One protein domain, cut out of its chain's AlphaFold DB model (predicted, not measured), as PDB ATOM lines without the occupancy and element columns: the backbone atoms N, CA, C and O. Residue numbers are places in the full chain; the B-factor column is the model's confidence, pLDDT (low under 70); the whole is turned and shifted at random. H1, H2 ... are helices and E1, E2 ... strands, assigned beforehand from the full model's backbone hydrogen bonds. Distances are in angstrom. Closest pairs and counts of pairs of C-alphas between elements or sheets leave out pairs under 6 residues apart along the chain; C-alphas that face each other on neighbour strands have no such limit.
ATOM      1  N   ASP A  41     423.163 577.149 395.982       91.69
ATOM      2  CA  ASP A  41     423.032 576.804 397.391       91.69
ATOM      3  C   ASP A  41     423.092 578.070 398.285       91.69
ATOM      4  O   ASP A  41     423.425 579.166 397.811       91.69
ATOM      5  N   PRO A  42     422.775 577.968 399.589       90.75
ATOM      6  CA  PRO A  42     422.774 579.130 400.478       90.75
ATOM      7  C   PRO A  42     424.123 579.865 400.583       90.75
ATOM      8  O   PRO A  42     424.139 581.089 400.716       90.75
ATOM      9  N   ALA A  43     425.252 579.154 400.513       92.19
ATOM     10  CA  ALA A  43     426.583 579.756 400.595       92.19
ATOM     11  C   ALA A  43     426.960 580.466 399.285       92.19
ATOM     12  O   ALA A  43     427.516 581.564 399.304       92.19
ATOM     13  N   GLN A  44     426.605 579.880 398.144       94.19
ATOM     14  CA  GLN A  44     426.774 580.490 396.827       94.19
ATOM     15  C   GLN A  44     425.896 581.734 396.681       94.19
ATOM     16  O   GLN A  44     426.347 582.759 396.170       94.19
ATOM     17  N   LEU A  45     424.659 581.686 397.179       94.31
ATOM     18  CA  LEU A  45     423.766 582.839 397.170       94.31
ATOM     19  C   LEU A  45     424.280 583.972 398.068       94.31
ATOM     20  O   LEU A  45     424.132 585.144 397.724       94.31
ATOM     21  N   GLU A  46     424.904 583.639 399.197       94.50
ATOM     22  CA  GLU A  46     425.585 584.611 400.051       94.50
ATOM     23  C   GLU A  46     426.723 585.319 399.307       94.50
ATOM     24  O   GLU A  46     426.748 586.553 399.267       94.50
ATOM     25  N   ALA A  47     427.606 584.552 398.662       93.56
ATOM     26  CA  ALA A  47     428.718 585.090 397.883       93.56
ATOM     27  C   ALA A  47     428.235 585.975 396.721       93.56
ATOM     28  O   ALA A  47     428.745 587.080 396.529       93.56
ATOM     29  N   LEU A  48     427.201 585.536 395.996       94.31
ATOM     30  CA  LEU A  48     426.565 586.315 394.933       94.31
ATOM     31  C   LEU A  48     425.991 587.634 395.469       94.31
ATOM     32  O   LEU A  48     426.167 588.697 394.870       94.31
ATOM     33  N   ALA A  49     425.295 587.581 396.604       93.56
ATOM     34  CA  ALA A  49     424.684 588.755 397.204       93.56
ATOM     35  C   ALA A  49     425.744 589.757 397.707       93.56
ATOM     36  O   ALA A  49     425.526 590.967 397.615       93.56
ATOM     37  N   ASP A  50     426.896 589.278 398.186       92.44
ATOM     38  CA  ASP A  50     428.055 590.118 398.499       92.44
ATOM     39  C   ASP A  50     428.675 590.754 397.257       92.44
ATOM     40  O   ASP A  50     428.927 591.961 397.257       92.44
ATOM     41  N   GLU A  51     428.876 589.991 396.182       91.56
ATOM     42  CA  GLU A  51     429.398 590.531 394.923       91.56
ATOM     43  C   GLU A  51     428.482 591.636 394.373       91.56
ATOM     44  O   GLU A  51     428.950 592.726 394.032       91.56
ATOM     45  N   LEU A  52     427.164 591.410 394.360       91.19
ATOM     46  CA  LEU A  52     426.180 592.407 393.935       91.19
ATOM     47  C   LEU A  52     426.174 593.648 394.837       91.19
ATOM     48  O   LEU A  52     426.037 594.767 394.336       91.19
ATOM     49  N   ALA A  53     426.342 593.481 396.152       89.69
ATOM     50  CA  ALA A  53     426.431 594.607 397.075       89.69
ATOM     51  C   ALA A  53     427.683 595.444 396.798       89.69
ATOM     52  O   ALA A  53     427.584 596.664 396.660       89.69
ATOM     53  N   TRP A  54     428.842 594.803 396.622       87.31
ATOM     54  CA  TRP A  54     430.078 595.479 396.224       87.31
ATOM     55  C   TRP A  54     429.939 596.211 394.891       87.31
ATOM     56  O   TRP A  54     430.361 597.363 394.772       87.31
ATOM     57  N   LEU A  55     429.286 595.590 393.905       84.25
ATOM     58  CA  LEU A  55     428.988 596.230 392.626       84.25
ATOM     59  C   LEU A  55     428.115 597.474 392.798       84.25
ATOM     60  O   LEU A  55     428.348 598.457 392.103       84.25
ATOM     61  N   GLN A  56     427.153 597.479 393.723       83.94
ATOM     62  CA  GLN A  56     426.345 598.667 394.009       83.94
ATOM     63  C   GLN A  56     427.106 599.760 394.764       83.94
ATOM     64  O   GLN A  56     426.778 600.933 394.583       83.94
ATOM     65  N   VAL A  57     428.125 599.421 395.563       82.25
ATOM     66  CA  VAL A  57     429.029 600.426 396.153       82.25
ATOM     67  C   VAL A  57     429.792 601.160 395.049       82.25
ATOM     68  O   VAL A  57     429.852 602.387 395.049       82.25
ATOM     69  N   ASP A  58     430.350 600.411 394.096       82.12
ATOM     70  CA  ASP A  58     431.118 600.963 392.973       82.12
ATOM     71  C   ASP A  58     430.210 601.648 391.931       82.12
ATOM     72  O   ASP A  58     430.551 602.672 391.336       82.12
ATOM     73  N   ARG A  59     429.008 601.100 391.718       80.69
ATOM     74  CA  ARG A  59     428.045 601.507 390.683       80.69
ATOM     75  C   ARG A  59     426.629 601.623 391.266       80.69
ATOM     76  O   ARG A  59     425.766 600.789 390.986       80.69
ATOM     77  N   PRO A  60     426.321 602.699 392.011       80.94
ATOM     78  CA  PRO A  60     425.056 602.831 392.748       80.94
ATOM     79  C   PRO A  60     423.801 602.912 391.863       80.94
ATOM     80  O   PRO A  60     422.678 602.710 392.344       80.94
ATOM     81  N   TYR A  61     423.973 603.199 390.569       79.94
ATOM     82  CA  TYR A  61     422.901 603.225 389.575       79.94
ATOM     83  C   TYR A  61     422.442 601.823 389.141       79.94
ATOM     84  O   TYR A  61     421.350 601.695 388.599       79.94
ATOM     85  N   ILE A  62     423.221 600.770 389.405       85.44
ATOM     86  CA  ILE A  62     422.823 599.389 389.117       85.44
ATOM     87  C   ILE A  62     421.765 598.931 390.123       85.44
ATOM     88  O   ILE A  62     421.921 599.084 391.340       85.44
ATOM     89  N   LYS A  63     420.683 598.336 389.619       88.19
ATOM     90  CA  LYS A  63     419.591 597.762 390.411       88.19
ATOM     91  C   LYS A  63     419.369 596.305 389.997       88.19
ATOM     92  O   LYS A  63     418.682 596.068 389.004       88.19
ATOM     93  N   PRO A  64     419.964 595.337 390.715       92.31
ATOM     94  CA  PRO A  64     419.740 593.936 390.426       92.31
ATOM     95  C   PRO A  64     418.335 593.522 390.874       92.31
ATOM     96  O   PRO A  64     417.859 593.934 391.937       92.31
ATOM     97  N   VAL A  65     417.696 592.701 390.053       94.06
ATOM     98  CA  VAL A  65     416.464 591.972 390.356       94.06
ATOM     99  C   VAL A  65     416.786 590.496 390.177       94.06
ATOM    100  O   VAL A  65     417.325 590.137 389.137       94.06
ATOM    101  N   LEU A  66     416.526 589.653 391.171       96.81
ATOM    102  CA  LEU A  66     417.002 588.268 391.160       96.81
ATOM    103  C   LEU A  66     415.867 587.271 390.909       96.81
ATOM    104  O   LEU A  66     414.804 587.386 391.511       96.81
ATOM    105  N   LEU A  67     416.117 586.256 390.082       97.06
ATOM    106  CA  LEU A  67     415.321 585.028 390.043       97.06
ATOM    107  C   LEU A  67     416.080 583.925 390.779       97.06
ATOM    108  O   LEU A  67     417.209 583.609 390.406       97.06
ATOM    109  N   LEU A  68     415.459 583.342 391.802       96.25
ATOM    110  CA  LEU A  68     416.075 582.373 392.711       96.25
ATOM    111  C   LEU A  68     415.211 581.119 392.821       96.25
ATOM    112  O   LEU A  68     414.001 581.207 392.682       96.25
ATOM    113  N   ASN A  69     415.792 579.973 393.157       93.44
ATOM    114  CA  ASN A  69     415.048 578.781 393.599       93.44
ATOM    115  C   ASN A  69     415.595 578.214 394.925       93.44
ATOM    116  O   ASN A  69     415.256 577.098 395.308       93.44
ATOM    117  N   SER A  70     416.441 578.985 395.621       90.50
ATOM    118  CA  SER A  70     416.975 578.623 396.937       90.50
ATOM    119  C   SER A  70     415.871 578.685 398.003       90.50
ATOM    120  O   SER A  70     415.115 579.664 398.030       90.50
ATOM    121  N   PRO A  71     415.807 577.709 398.930       85.19
ATOM    122  CA  PRO A  71     414.886 577.752 400.066       85.19
ATOM    123  C   PRO A  71     415.259 578.836 401.091       85.19
ATOM    124  O   PRO A  71     414.395 579.300 401.834       85.19
ATOM    125  N   ASP A  72     416.527 579.260 401.131       91.06
ATOM    126  CA  ASP A  72     416.986 580.363 401.972       91.06
ATOM    127  C   ASP A  72     417.318 581.590 401.119       91.06
ATOM    128  O   ASP A  72     418.307 581.622 400.387       91.06
ATOM    129  N   VAL A  73     416.480 582.619 401.241       93.25
ATOM    130  CA  VAL A  73     416.631 583.920 400.570       93.25
ATOM    131  C   VAL A  73     417.099 585.023 401.525       93.25
ATOM    132  O   VAL A  73     417.122 586.203 401.158       93.25
ATOM    133  N   ALA A  74     417.473 584.687 402.766       93.31
ATOM    134  CA  ALA A  74     417.929 585.658 403.757       93.31
ATOM    135  C   ALA A  74     419.114 586.520 403.275       93.31
ATOM    136  O   ALA A  74     419.054 587.735 403.506       93.31
ATOM    137  N   PRO A  75     420.134 585.982 402.567       92.81
ATOM    138  CA  PRO A  75     421.215 586.780 401.981       92.81
ATOM    139  C   PRO A  75     420.744 587.929 401.086       92.81
ATOM    140  O   PRO A  75     421.265 589.045 401.147       92.81
ATOM    141  N   VAL A  76     419.734 587.666 400.264       92.69
ATOM    142  CA  VAL A  76     419.205 588.616 399.284       92.69
ATOM    143  C   VAL A  76     418.289 589.620 399.979       92.69
ATOM    144  O   VAL A  76     418.444 590.832 399.819       92.69
ATOM    145  N   ARG A  77     417.399 589.119 400.845       91.31
ATOM    146  CA  ARG A  77     416.446 589.931 401.609       91.31
ATOM    147  C   ARG A  77     417.133 590.930 402.534       91.31
ATOM    148  O   ARG A  77     416.727 592.085 402.580       91.31
ATOM    149  N   ARG A  78     418.174 590.521 403.266       90.19
ATOM    150  CA  ARG A  78     418.860 591.398 404.235       90.19
ATOM    151  C   ARG A  78     419.645 592.538 403.576       90.19
ATOM    152  O   ARG A  78     419.843 593.573 404.197       90.19
ATOM    153  N   ARG A  79     420.064 592.354 402.318       88.44
ATOM    154  CA  ARG A  79     420.679 593.395 401.473       88.44
ATOM    155  C   ARG A  79     419.625 594.221 400.715       88.44
ATOM    156  O   ARG A  79     419.966 595.169 400.022       88.44
ATOM    157  N   GLY A  80     418.347 593.865 400.886       88.19
ATOM    158  CA  GLY A  80     417.172 594.548 400.353       88.19
ATOM    159  C   GLY A  80     416.924 594.325 398.861       88.19
ATOM    160  O   GLY A  80     416.149 595.072 398.257       88.19
ATOM    161  N   PHE A  81     417.620 593.396 398.210       91.81
ATOM    162  CA  PHE A  81     417.445 593.212 396.772       91.81
ATOM    163  C   PHE A  81     416.011 592.791 396.440       91.81
ATOM    164  O   PHE A  81     415.353 592.105 397.223       91.81
ATOM    165  N   VAL A  82     415.537 593.194 395.260       93.19
ATOM    166  CA  VAL A  82     414.266 592.706 394.719       93.19
ATOM    167  C   VAL A  82     414.503 591.306 394.173       93.19
ATOM    168  O   VAL A  82     415.487 591.085 393.465       93.19
ATOM    169  N   TYR A  83     413.621 590.365 394.491       95.00
ATOM    170  CA  TYR A  83     413.725 589.003 393.989       95.00
ATOM    171  C   TYR A  83     412.357 588.360 393.791       95.00
ATOM    172  O   TYR A  83     411.388 588.715 394.461       95.00
ATOM    173  N   GLU A  84     412.324 587.376 392.901       95.12
ATOM    174  CA  GLU A  84     411.246 586.408 392.770       95.12
ATOM    175  C   GLU A  84     411.788 584.992 392.982       95.12
ATOM    176  O   GLU A  84     412.968 584.706 392.750       95.12
ATOM    177  N   THR A  85     410.908 584.096 393.422       93.94
ATOM    178  CA  THR A  85     411.225 582.685 393.642       93.94
ATOM    179  C   THR A  85     410.583 581.823 392.559       93.94
ATOM    180  O   THR A  85     409.370 581.871 392.347       93.94
ATOM    181  N   ALA A  86     411.399 581.035 391.875       92.75
ATOM    182  CA  ALA A  86     410.991 579.882 391.096       92.75
ATOM    183  C   ALA A  86     410.761 578.678 392.018       92.75
ATOM    184  O   ALA A  86     411.294 578.607 393.127       92.75
ATOM    185  N   VAL A  87     409.976 577.719 391.536       90.12
ATOM    186  CA  VAL A  87     409.792 576.416 392.184       90.12
ATOM    187  C   VAL A  87     411.140 575.702 392.308       90.12
ATOM    188  O   VAL A  87     411.966 575.756 391.392       90.12
ATOM    189  N   ASP A  88     411.359 575.023 393.434       87.00
ATOM    190  CA  ASP A  88     412.528 574.167 393.645       87.00
ATOM    191  C   ASP A  88     412.494 572.993 392.638       87.00
ATOM    192  O   ASP A  88     411.476 572.287 392.585       87.00
ATOM    193  N   PRO A  89     413.572 572.749 391.860       85.62
ATOM    194  CA  PRO A  89     413.655 571.634 390.918       85.62
ATOM    195  C   PRO A  89     413.293 570.279 391.540       85.62
ATOM    196  O   PRO A  89     412.682 569.449 390.871       85.62
ATOM    197  N   ALA A  90     413.623 570.056 392.816       85.56
ATOM    198  CA  ALA A  90     413.306 568.817 393.523       85.56
ATOM    199  C   ALA A  90     411.795 568.626 393.732       85.56
ATOM    200  O   ALA A  90     411.307 567.498 393.789       85.56
ATOM    201  N   THR A  91     411.045 569.726 393.823       85.94
ATOM    202  CA  THR A  91     409.586 569.723 394.015       85.94
ATOM    203  C   THR A  91     408.807 569.838 392.707       85.94
ATOM    204  O   THR A  91     407.618 569.532 392.687       85.94
ATOM    205  N   TRP A  92     409.466 570.217 391.606       84.81
ATOM    206  CA  TRP A  92     408.849 570.401 390.288       84.81
ATOM    207  C   TRP A  92     407.970 569.223 389.823       84.81
ATOM    208  O   TRP A  92     406.856 569.485 389.369       84.81
ATOM    209  N   PRO A  93     408.366 567.941 389.990       83.88
ATOM    210  CA  PRO A  93     407.525 566.816 389.574       83.88
ATOM    211  C   PRO A  93     406.149 566.767 390.257       83.88
ATOM    212  O   PRO A  93     405.223 566.177 389.710       83.88
ATOM    213  N   ALA A  94     405.999 567.378 391.438       81.50
ATOM    214  CA  ALA A  94     404.743 567.402 392.186       81.50
ATOM    215  C   ALA A  94     403.752 568.476 391.698       81.50
ATOM    216  O   ALA A  94     402.585 568.433 392.078       81.50
ATOM    217  N   TYR A  95     404.189 569.424 390.862       72.38
ATOM    218  CA  TYR A  95     403.360 570.525 390.352       72.38
ATOM    219  C   TYR A  95     402.561 570.166 389.088       72.38
ATOM    220  O   TYR A  95     402.080 571.060 388.400       72.38
ATOM    221  N   ASP A  96     402.393 568.868 388.813       60.00
ATOM    222  CA  ASP A  96     401.677 568.340 387.647       60.00
ATOM    223  C   ASP A  96     402.251 568.929 386.348       60.00
ATOM    224  O   ASP A  96     401.606 569.694 385.625       60.00
ATOM    225  N   ALA A  97     403.537 568.621 386.117       60.41
ATOM    226  CA  ALA A  97     404.327 569.034 384.961       60.41
ATOM    227  C   ALA A  97     403.705 568.487 383.667       60.41
ATOM    228  O   ALA A  97     404.137 567.485 383.100       60.41
ATOM    229  N   THR A  98     402.655 569.160 383.221       54.28
ATOM    230  CA  THR A  98     401.967 568.947 381.959       54.28
ATOM    231  C   THR A  98     402.932 569.369 380.849       54.28
ATOM    232  O   THR A  98     403.111 570.544 380.543       54.28
ATOM    233  N   ASP A  99     403.651 568.374 380.330       58.81
ATOM    234  CA  ASP A  99     404.484 568.378 379.119       58.81
ATOM    235  C   ASP A  99     405.719 569.309 379.069       58.81
ATOM    236  O   ASP A  99     406.382 569.399 378.032       58.81
ATOM    237  N   GLY A 100     406.087 569.974 380.170       70.44
ATOM    238  CA  GLY A 100     407.199 570.936 380.209       70.44
ATOM    239  C   GLY A 100     408.456 570.465 380.953       70.44
ATOM    240  O   GLY A 100     408.384 569.891 382.039       70.44
ATOM    241  N   SER A 101     409.639 570.785 380.412       87.00
ATOM    242  CA  SER A 101     410.903 570.672 381.157       87.00
ATOM    243  C   SER A 101     411.017 571.772 382.224       87.00
ATOM    244  O   SER A 101     410.471 572.865 382.046       87.00
ATOM    245  N   TYR A 102     411.757 571.521 383.311       88.00
ATOM    246  CA  TYR A 102     412.031 572.554 384.323       88.00
ATOM    247  C   TYR A 102     412.704 573.792 383.705       88.00
ATOM    248  O   TYR A 102     412.379 574.924 384.059       88.00
ATOM    249  N   ASP A 103     413.567 573.594 382.708       89.25
ATOM    250  CA  ASP A 103     414.209 574.691 381.982       89.25
ATOM    251  C   ASP A 103     413.187 575.548 381.227       89.25
ATOM    252  O   ASP A 103     413.276 576.774 381.242       89.25
ATOM    253  N   THR A 104     412.170 574.926 380.617       89.62
ATOM    254  CA  THR A 104     411.054 575.642 379.977       89.62
ATOM    255  C   THR A 104     410.306 576.506 380.991       89.62
ATOM    256  O   THR A 104     409.990 577.660 380.698       89.62
ATOM    257  N   TYR A 105     410.064 575.980 382.192       90.50
ATOM    258  CA  TYR A 105     409.446 576.732 383.280       90.50
ATOM    259  C   TYR A 105     410.310 577.928 383.711       90.50
ATOM    260  O   TYR A 105     409.818 579.056 383.765       90.50
ATOM    261  N   VAL A 106     411.611 577.726 383.943       92.75
ATOM    262  CA  VAL A 106     412.528 578.822 384.301       92.75
ATOM    263  C   VAL A 106     412.564 579.884 383.199       92.75
ATOM    264  O   VAL A 106     412.479 581.073 383.499       92.75
ATOM    265  N   GLN A 107     412.613 579.483 381.926       93.38
ATOM    266  CA  GLN A 107     412.553 580.405 380.786       93.38
ATOM    267  C   GLN A 107     411.266 581.239 380.785       93.38
ATOM    268  O   GLN A 107     411.320 582.452 380.578       93.38
ATOM    269  N   GLN A 108     410.111 580.632 381.070       92.38
ATOM    270  CA  GLN A 108     408.846 581.365 381.191       92.38
ATOM    271  C   GLN A 108     408.883 582.383 382.337       92.38
ATOM    272  O   GLN A 108     408.503 583.536 382.132       92.38
ATOM    273  N   ARG A 109     409.428 582.011 383.502       94.06
ATOM    274  CA  ARG A 109     409.598 582.937 384.636       94.06
ATOM    275  C   ARG A 109     410.525 584.099 384.294       94.06
ATOM    276  O   ARG A 109     410.223 585.241 384.631       94.06
ATOM    277  N   VAL A 110     411.607 583.847 383.558       95.69
ATOM    278  CA  VAL A 110     412.484 584.911 383.046       95.69
ATOM    279  C   VAL A 110     411.719 585.845 382.106       95.69
ATOM    280  O   VAL A 110     411.824 587.060 382.256       95.69
ATOM    281  N   ILE A 111     410.920 585.318 381.174       93.19
ATOM    282  CA  ILE A 111     410.106 586.132 380.253       93.19
ATOM    283  C   ILE A 111     409.107 587.009 381.021       93.19
ATOM    284  O   ILE A 111     408.950 588.190 380.703       93.19
ATOM    285  N   GLU A 112     408.442 586.462 382.034       91.25
ATOM    286  CA  GLU A 112     407.514 587.207 382.890       91.25
ATOM    287  C   GLU A 112     408.226 588.329 383.646       91.25
ATOM    288  O   GLU A 112     407.797 589.482 383.586       91.25
ATOM    289  N   MET A 113     409.366 588.032 384.270       92.56
ATOM    290  CA  MET A 113     410.171 589.038 384.958       92.56
ATOM    291  C   MET A 113     410.710 590.107 384.005       92.56
ATOM    292  O   MET A 113     410.750 591.278 384.372       92.56
ATOM    293  N   VAL A 114     411.085 589.753 382.772       92.19
ATOM    294  CA  VAL A 114     411.488 590.735 381.752       92.19
ATOM    295  C   VAL A 114     410.336 591.688 381.432       92.19
ATOM    296  O   VAL A 114     410.562 592.889 381.317       92.19
ATOM    297  N   ARG A 115     409.099 591.187 381.336       85.75
ATOM    298  CA  ARG A 115     407.911 592.023 381.091       85.75
ATOM    299  C   ARG A 115     407.565 592.923 382.277       85.75
ATOM    300  O   ARG A 115     407.168 594.060 382.065       85.75
ATOM    301  N   VAL A 116     407.694 592.421 383.504       87.94
ATOM    302  CA  VAL A 116     407.334 593.160 384.729       87.94
ATOM    303  C   VAL A 116     408.398 594.187 385.102       87.94
ATOM    304  O   VAL A 116     408.086 595.333 385.420       87.94
ATOM    305  N   TYR A 117     409.664 593.777 385.084       85.06
ATOM    306  CA  TYR A 117     410.771 594.586 385.576       85.06
ATOM    307  C   TYR A 117     411.522 595.326 384.483       85.06
ATOM    308  O   TYR A 117     412.400 596.105 384.848       85.06
ATOM    309  N   GLU A 118     411.224 595.100 383.200       87.69
ATOM    310  CA  GLU A 118     411.864 595.744 382.039       87.69
ATOM    311  C   GLU A 118     413.376 595.974 382.254       87.69
ATOM    312  O   GLU A 118     413.849 597.120 382.305       87.69
ATOM    313  N   PRO A 119     414.150 594.902 382.514       89.88
ATOM    314  CA  PRO A 119     415.568 595.035 382.777       89.88
ATOM    315  C   PRO A 119     416.290 595.515 381.514       89.88
ATOM    316  O   PRO A 119     415.935 595.154 380.395       89.88
ATOM    317  N   HIS A 120     417.349 596.300 381.696       91.44
ATOM    318  CA  HIS A 120     418.226 596.712 380.598       91.44
ATOM    319  C   HIS A 120     419.087 595.536 380.128       91.44
ATOM    320  O   HIS A 120     419.410 595.418 378.949       91.44
ATOM    321  N   HIS A 121     419.449 594.659 381.066       91.88
ATOM    322  CA  HIS A 121     420.241 593.467 380.813       91.88
ATOM    323  C   HIS A 121     419.709 592.288 381.618       91.88
ATOM    324  O   HIS A 121     419.292 592.453 382.764       91.88
ATOM    325  N   THR A 122     419.810 591.096 381.042       93.94
ATOM    326  CA  THR A 122     419.594 589.832 381.749       93.94
ATOM    327  C   THR A 122     420.908 589.069 381.770       93.94
ATOM    328  O   THR A 122     421.573 588.946 380.743       93.94
ATOM    329  N   VAL A 123     421.290 588.570 382.940       94.62
ATOM    330  CA  VAL A 123     422.511 587.797 383.155       94.62
ATOM    331  C   VAL A 123     422.171 586.502 383.875       94.62
ATOM    332  O   VAL A 123     421.399 586.502 384.830       94.62
ATOM    333  N   VAL A 124     422.749 585.400 383.413       94.44
ATOM    334  CA  VAL A 124     422.717 584.129 384.138       94.44
ATOM    335  C   VAL A 124     423.926 584.107 385.062       94.44
ATOM    336  O   VAL A 124     425.061 584.225 384.599       94.44
ATOM    337  N   ALA A 125     423.677 584.021 386.365       94.25
ATOM    338  CA  ALA A 125     424.706 583.721 387.343       94.25
ATOM    339  C   ALA A 125     424.870 582.201 387.362       94.25
ATOM    340  O   ALA A 125     423.899 581.479 387.576       94.25
ATOM    341  N   GLU A 126     426.076 581.709 387.099       91.38
ATOM    342  CA  GLU A 126     426.385 580.293 387.279       91.38
ATOM    343  C   GLU A 126     427.019 580.116 388.669       91.38
ATOM    344  O   GLU A 126     427.925 580.886 388.993       91.38
ATOM    345  N   PRO A 127     426.613 579.119 389.476       87.12
ATOM    346  CA  PRO A 127     427.039 579.013 390.878       87.12
ATOM    347  C   PRO A 127     428.557 578.968 391.116       87.12
ATOM    348  O   PRO A 127     429.038 579.372 392.171       87.12
ATOM    349  N   GLU A 128     429.320 578.485 390.133       86.19
ATOM    350  CA  GLU A 128     430.778 578.334 390.217       86.19
ATOM    351  C   GLU A 128     431.548 579.342 389.353       86.19
ATOM    352  O   GLU A 128     432.770 579.243 389.219       86.19
ATOM    353  N   ARG A 129     430.861 580.312 388.736       85.69
ATOM    354  CA  ARG A 129     431.508 581.314 387.882       85.69
ATOM    355  C   ARG A 129     431.299 582.724 388.421       85.69
ATOM    356  O   ARG A 129     430.210 583.045 388.889       85.69
ATOM    357  N   PRO A 130     432.310 583.602 388.300       82.81
ATOM    358  CA  PRO A 130     432.130 585.017 388.594       82.81
ATOM    359  C   PRO A 130     431.001 585.615 387.754       82.81
ATOM    360  O   PRO A 130     430.850 585.259 386.577       82.81
TER     361      PRO A 130
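Overview. This is residues 41 to 130 of the 143 residues of an uncharacterized protein of Phytoactinopolyspora halotolerans (UniProt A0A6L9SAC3). A small parallel sheet of two strands, E1 and E2, forms the core, with H1 and the short H2 on one side of it and H4 on the other; H1 and H4, the two long helices, run back against the strands. E3 lies beyond E1, on the side away from E2, and the loop region with H3 makes one end of the long axis, opposite the end of H1. The printed part has 90 residues, with four named helices and three named strands in the order H1, E1, H2, E2, H3, H4, E3, and the class is mixed, helices and strands. It is compact, with a radius of gyration of the C-alphas of 14.0 A, yet elongated, spanning 45 by 28 by 22 A.

Along the chain. H1 is residues 42 to 58, 24.5 A long, beginning at C-alpha 42 at (422.774, 579.130, 400.478). E1 is residues 62 to 68, 18.7 A, and H2 is residues 74 to 78, 5.8 A. E2 is residues 82 to 85, 10.5 A, and H3 is residues 92 to 95, 5.5 A. H4 is residues 102 to 117, 22.1 A, beginning at C-alpha 102 at (412.031, 572.554, 384.323). E3 is residues 121 to 124, 10.2 A, ending at C-alpha 124 at (422.717, 584.129, 384.138).

Arrangement. E1 and E2 are parallel neighbours, with 14 degrees between their directions; N 84 and O 66 are 2.8 A apart and N 66 and O 82 are 2.9 A apart, within hydrogen-bond range. E1, H2 and E2 form a strand-helix-strand unit, two parallel neighbour strands with a helix between them along the chain, and its crossover is right-handed. The closest C-alphas of H1 and E1 are those of Gln 56 and Ile 62, 6.1 A apart. H1 touches H2 with residues 42 to 49 alone, the closest C-alphas being those of Glu 46 and Pro 75, 5.2 A apart. The closest C-alphas of E1 and H4 are those of Leu 67 and Val 110, 7.6 A apart. E2 and H4 are near each other, with 6 pairs of C-alphas within 10 A. E1 and E3 are near each other, with 8 such pairs, and E3 pairs with no named strand. H4 and E3 are only just apart, closest 8.2 A. H3 and H4 are close but not clearly touching, the closest C-alphas being those of Trp 92 and Tyr 102, 7.1 A apart. H1 and H4 are apart. In H1, H2 and H4 every O i to N i+4 pair is within hydrogen-bond range; H3 is too short for such a pair.

Size, cuts and confidence. The two C-alphas farthest apart are those of Asp 58 and Thr 98, 44.7 A. The printed part has no cut and no long link; the links E2 to H3 and H3 to H4 are short, and the others are tight. The mean pLDDT of the printed part is 88.2, and residues 96 to 99 are under 70.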